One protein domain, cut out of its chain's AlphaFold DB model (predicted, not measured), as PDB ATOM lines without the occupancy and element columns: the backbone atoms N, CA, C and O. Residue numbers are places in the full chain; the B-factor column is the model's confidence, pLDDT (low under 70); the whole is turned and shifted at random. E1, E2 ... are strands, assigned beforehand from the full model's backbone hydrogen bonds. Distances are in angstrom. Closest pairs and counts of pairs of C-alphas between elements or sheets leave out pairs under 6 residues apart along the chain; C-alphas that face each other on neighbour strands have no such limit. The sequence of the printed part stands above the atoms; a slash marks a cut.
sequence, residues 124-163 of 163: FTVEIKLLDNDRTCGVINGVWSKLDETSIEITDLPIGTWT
ATOM      1  N   PHE A 124     157.788 158.429 124.691       78.19
ATOM      2  CA  PHE A 124     158.154 157.023 124.830       78.19
ATOM      3  C   PHE A 124     157.120 156.168 124.100       78.19
ATOM      4  O   PHE A 124     155.916 156.349 124.268       78.19
ATOM      5  N   THR A 125     157.601 155.254 123.264       72.88
ATOM      6  CA  THR A 125     156.787 154.283 122.512       72.88
ATOM      7  C   THR A 125     156.580 152.976 123.278       72.88
ATOM      8  O   THR A 125     155.789 152.135 122.857       72.88
ATOM      9  N   VAL A 126     157.283 152.808 124.401       75.62
ATOM     10  CA  VAL A 126     157.244 151.604 125.228       75.62
ATOM     11  C   VAL A 126     155.864 151.426 125.855       75.62
ATOM     12  O   VAL A 126     155.351 152.315 126.535       75.62
ATOM     13  N   GLU A 127     155.292 150.240 125.669       75.81
ATOM     14  CA  GLU A 127     154.064 149.827 126.338       75.81
ATOM     15  C   GLU A 127     154.376 149.353 127.765       75.81
ATOM     16  O   GLU A 127     155.207 148.465 127.978       75.81
ATOM     17  N   ILE A 128     153.704 149.951 128.751       83.38
ATOM     18  CA  ILE A 128     153.855 149.593 130.163       83.38
ATOM     19  C   ILE A 128     152.824 148.521 130.498       83.38
ATOM     20  O   ILE A 128     151.620 148.754 130.397       83.38
ATOM     21  N   LYS A 129     153.299 147.346 130.919       81.12
ATOM     22  CA  LYS A 129     152.427 146.243 131.330       81.12
ATOM     23  C   LYS A 129     152.258 146.270 132.839       81.12
ATOM     24  O   LYS A 129     153.232 146.107 133.575       81.12
ATOM     25  N   LEU A 130     151.023 146.486 133.279       81.69
ATOM     26  CA  LEU A 130     150.644 146.311 134.676       81.69
ATOM     27  C   LEU A 130     150.667 144.817 135.015       81.69
ATOM     28  O   LEU A 130     150.344 143.979 134.173       81.69
ATOM     29  N   LEU A 131     151.089 144.481 136.229       79.50
ATOM     30  CA  LEU A 131     151.069 143.103 136.716       79.50
ATOM     31  C   LEU A 131     149.652 142.755 137.196       79.50
ATOM     32  O   LEU A 131     149.054 143.514 137.954       79.50
ATOM     33  N   ASP A 132     149.135 141.586 136.796       66.38
ATOM     34  CA  ASP A 132     147.722 141.182 136.966       66.38
ATOM     35  C   ASP A 132     147.188 141.254 138.413       66.38
ATOM     36  O   ASP A 132     145.983 141.369 138.628       66.38
ATOM     37  N   ASN A 133     148.073 141.209 139.416       65.31
ATOM     38  CA  ASN A 133     147.705 141.203 140.835       65.31
ATOM     39  C   ASN A 133     147.968 142.529 141.560       65.31
ATOM     40  O   ASN A 133     147.543 142.677 142.706       65.31
ATOM     41  N   ASP A 134     148.671 143.476 140.935       67.25
ATOM     42  CA  ASP A 134     149.035 144.733 141.579       67.25
ATOM     43  C   ASP A 134     149.067 145.889 140.576       67.25
ATOM     44  O   ASP A 134     150.008 146.061 139.803       67.25
ATOM     45  N   ARG A 135     148.035 146.737 140.642       67.56
ATOM     46  CA  ARG A 135     147.911 147.955 139.826       67.56
ATOM     47  C   ARG A 135     148.944 149.032 140.167       67.56
ATOM     48  O   ARG A 135     149.014 150.037 139.466       67.56
ATOM     49  N   THR A 136     149.717 148.846 141.237       68.25
ATOM     50  CA  THR A 136     150.815 149.737 141.630       68.25
ATOM     51  C   THR A 136     152.169 149.280 141.089       68.25
ATOM     52  O   THR A 136     153.115 150.064 141.080       68.25
ATOM     53  N   CYS A 137     152.257 148.052 140.566       69.25
ATOM     54  CA  CYS A 137     153.483 147.493 140.014       69.25
ATOM     55  C   CYS A 137     153.346 147.279 138.499       69.25
ATOM     56  O   CYS A 137     152.500 146.522 138.022       69.25
ATOM     57  N   GLY A 138     154.219 147.923 137.727       75.81
ATOM     58  CA  GLY A 138     154.315 147.748 136.279       75.81
ATOM     59  C   GLY A 138     155.732 147.394 135.848       75.81
ATOM     60  O   GLY A 138     156.702 147.746 136.517       75.81
ATOM     61  N   VAL A 139     155.855 146.700 134.716       80.06
ATOM     62  CA  VAL A 139     157.149 146.394 134.095       80.06
ATOM     63  C   VAL A 139     157.323 147.248 132.845       80.06
ATOM     64  O   VAL A 139     156.465 147.262 131.959       80.06
ATOM     65  N   ILE A 140     158.461 147.937 132.778       82.00
ATOM     66  CA  ILE A 140     158.875 148.758 131.642       82.00
ATOM     67  C   ILE A 140     160.092 148.085 131.012       82.00
ATOM     68  O   ILE A 140     161.162 148.038 131.616       82.00
ATOM     69  N   ASN A 141     159.928 147.556 129.802       80.81
ATOM     70  CA  ASN A 141     161.006 146.890 129.075       80.81
ATOM     71  C   ASN A 141     161.553 147.804 127.977       80.81
ATOM     72  O   ASN A 141     160.788 148.493 127.309       80.81
ATOM     73  N   GLY A 142     162.868 147.776 127.763       79.62
ATOM     74  CA  GLY A 142     163.467 148.391 126.580       79.62
ATOM     75  C   GLY A 142     163.059 147.651 125.305       79.62
ATOM     76  O   GLY A 142     162.713 146.465 125.346       79.62
ATOM     77  N   VAL A 143     163.122 148.344 124.172       82.25
ATOM     78  CA  VAL A 143     162.849 147.755 122.857       82.25
ATOM     79  C   VAL A 143     164.175 147.433 122.189       82.25
ATOM     80  O   VAL A 143     165.054 148.284 122.046       82.25
ATOM     81  N   TRP A 144     164.322 146.182 121.771       85.19
ATOM     82  CA  TRP A 144     165.463 145.727 120.996       85.19
ATOM     83  C   TRP A 144     164.992 144.826 119.861       85.19
ATOM     84  O   TRP A 144     163.949 144.176 119.949       85.19
ATOM     85  N   SER A 145     165.769 144.794 118.787       87.06
ATOM     86  CA  SER A 145     165.550 143.912 117.653       87.06
ATOM     87  C   SER A 145     166.848 143.186 117.301       87.06
ATOM     88  O   SER A 145     167.949 143.685 117.536       87.06
ATOM     89  N   LYS A 146     166.734 141.956 116.796       89.50
ATOM     90  CA  LYS A 146     167.884 141.201 116.291       89.50
ATOM     91  C   LYS A 146     168.108 141.597 114.833       89.50
ATOM     92  O   LYS A 146     167.177 141.462 114.042       89.50
ATOM     93  N   LEU A 147     169.319 142.040 114.495       90.12
ATOM     94  CA  LEU A 147     169.691 142.348 113.113       90.12
ATOM     95  C   LEU A 147     170.235 141.084 112.430       90.12
ATOM     96  O   LEU A 147     169.622 140.594 111.486       90.12
ATOM     97  N   ASP A 148     171.292 140.485 112.991       91.19
ATOM     98  CA  ASP A 148     171.935 139.262 112.486       91.19
ATOM     99  C   ASP A 148     172.208 138.248 113.617       91.19
ATOM    100  O   ASP A 148     171.852 138.457 114.776       91.19
ATOM    101  N   GLU A 149     172.858 137.114 113.319       91.31
ATOM    102  CA  GLU A 149     173.206 136.094 114.329       91.31
ATOM    103  C   GLU A 149     174.124 136.603 115.449       91.31
ATOM    104  O   GLU A 149     174.089 136.061 116.554       91.31
ATOM    105  N   THR A 150     174.900 137.653 115.184       92.06
ATOM    106  CA  THR A 150     175.891 138.221 116.108       92.06
ATOM    107  C   THR A 150     175.589 139.661 116.528       92.06
ATOM    108  O   THR A 150     176.326 140.213 117.344       92.06
ATOM    109  N   SER A 151     174.526 140.277 115.998       88.69
ATOM    110  CA  SER A 151     174.225 141.701 116.173       88.69
ATOM    111  C   SER A 151     172.794 141.926 116.677       88.69
ATOM    112  O   SER A 151     171.824 141.324 116.209       88.69
ATOM    113  N   ILE A 152     172.664 142.821 117.655       92.88
ATOM    114  CA  ILE A 152     171.381 143.302 118.177       92.88
ATOM    115  C   ILE A 152     171.360 144.828 118.122       92.88
ATOM    116  O   ILE A 152     172.394 145.472 118.303       92.88
ATOM    117  N   GLU A 153     170.184 145.396 117.894       89.88
ATOM    118  CA  GLU A 153     169.933 146.832 117.920       89.88
ATOM    119  C   GLU A 153     168.997 147.162 119.079       89.88
ATOM    120  O   GLU A 153     167.919 146.583 119.204       89.88
ATOM    121  N   ILE A 154     169.403 148.102 119.928       85.50
ATOM    122  CA  ILE A 154     168.571 148.627 121.014       85.50
ATOM    123  C   ILE A 154     168.007 149.961 120.531       85.50
ATOM    124  O   ILE A 154     168.768 150.884 120.256       85.50
ATOM    125  N   THR A 155     166.684 150.044 120.407       83.62
ATOM    126  CA  THR A 155     165.983 151.234 119.897       83.62
ATOM    127  C   THR A 155     165.477 152.125 121.025       83.62
ATOM    128  O   THR A 155     165.524 153.344 120.893       83.62
ATOM    129  N   ASP A 156     165.092 151.535 122.160       81.81
ATOM    130  CA  ASP A 156     164.586 152.267 123.321       81.81
ATOM    131  C   ASP A 156     165.087 151.662 124.638       81.81
ATOM    132  O   ASP A 156     165.140 150.440 124.813       81.81
ATOM    133  N   LEU A 157     165.406 152.532 125.597       83.00
ATOM    134  CA  LEU A 157     165.743 152.157 126.970       83.00
ATOM    135  C   LEU A 157     164.514 152.282 127.885       83.00
ATOM    136  O   LEU A 157     163.629 153.101 127.616       83.00
ATOM    137  N   PRO A 158     164.456 151.529 128.999       81.19
ATOM    138  CA  PRO A 158     163.436 151.738 130.018       81.19
ATOM    139  C   PRO A 158     163.449 153.176 130.547       81.19
ATOM    140  O   PRO A 158     164.510 153.780 130.734       81.19
ATOM    141  N   ILE A 159     162.261 153.703 130.839       81.81
ATOM    142  CA  ILE A 159     162.081 155.040 131.416       81.81
ATOM    143  C   ILE A 159     162.901 155.176 132.709       81.81
ATOM    144  O   ILE A 159     162.940 154.263 133.528       81.81
ATOM    145  N   GLY A 160     163.574 156.319 132.873       74.75
ATOM    146  CA  GLY A 160     164.495 156.574 133.988       74.75
ATOM    147  C   GLY A 160     165.939 156.130 133.733       74.75
ATOM    148  O   GLY A 160     166.812 156.416 134.549       74.75
ATOM    149  N   THR A 161     166.208 155.489 132.592       76.75
ATOM    150  CA  THR A 161     167.566 155.150 132.151       76.75
ATOM    151  C   THR A 161     168.090 156.233 131.213       76.75
ATOM    152  O   THR A 161     167.387 156.677 130.304       76.75
ATOM    153  N   TRP A 162     169.332 156.653 131.428       79.56
ATOM    154  CA  TRP A 162     170.008 157.686 130.644       79.56
ATOM    155  C   TRP A 162     171.197 157.070 129.894       79.56
ATOM    156  O   TRP A 162     171.782 156.100 130.378       79.56
ATOM    157  N   THR A 163     171.496 157.594 128.705       68.25
ATOM    158  CA  THR A 163     172.536 157.094 127.780       68.25
ATOM    159  C   THR A 163     173.915 157.647 128.081       68.25
ATOM    160  O   THR A 163     173.990 158.881 128.267       68.25
TER     161      THR A 163
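Overview. This is residues 124 to 163 of the 163 residues of the protein "Hypothetical protein" of Rotaria sp. Silwood1 (UniProt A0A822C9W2). Two small strand hairpins, E1 with E2 and E3 with E4, are set end to end in a loose, elongated model, joined by the short stretch 140 to 142, with their turns at residues 132 to 133 and 147 to 151 pointing away from each other at the two ends of the length. No strand of one hairpin packs on a strand of the other, and the end stretches 124 to 128 and 157 to 163 lead off from the middle of the length. The printed part has 40 residues with no named helix and four named strands, E1, E2, E3 and E4 along the chain; they form two sheets of two strands, orders E1 - E2 and E3 - E4, both antiparallel. The class is all strand, though 18 of the 40 printed residues, under half, are in named elements. The whole is only just loose, close to extended, with a radius of gyration of the C-alphas of 13.0 A and spans of 37 by 22 by 14 A.

Along the chain. Find C-alpha 134 at (149.035, 144.733, 141.579); from there E2, the longest strand by residues, runs through residues 134 to 139 over 11.2 A. Just before it is E1, residues 129 to 131, 6.4 A long, which begins at C-alpha 129 at (152.427, 146.243, 131.330). Farther along, E3 takes residues 143 to 146 over 10.6 A. E4, residues 152 to 156, runs 12.4 A and ends at C-alpha 156 at (164.586, 152.267, 123.321).

Arrangement. Look first at the hairpin of E1 and E2, antiparallel at 133 degrees between their directions. The C-alphas of Leu 130 and Gly 138 face each other at 4.3 A, and N 139 and O 129 are within hydrogen-bond range at 2.9 A. Then look at the hairpin of E3 and E4, antiparallel at 162 degrees. Here the C-alphas of Trp 144 and Ile 154 face each other at 4.3 A, and N 145 and O 153 are within hydrogen-bond range at 2.8 A, as are N 153 and O 145 at 2.8 A. E1 is apart from E3 and E4, and E2 is apart from E3 and E4, with no C-alpha of the one within 8 A of the other.

Size, cuts and confidence. The C-alphas of Arg 135 and Thr 150, 37.9 A apart, are the two farthest apart. The printed part has no cut and runs from residue 124 to 163, the chain's last residue; its first and last C-alphas are 14.7 A apart. The links E1 to E2, E2 to E3 and E3 to E4 are tight, with 2, 3 and 5 residues between the strands. The mean pLDDT of the printed part is 80.2; look for values under 70 at residues 132 to 137, of which 134 to 137 belong to E2, and at residue 163.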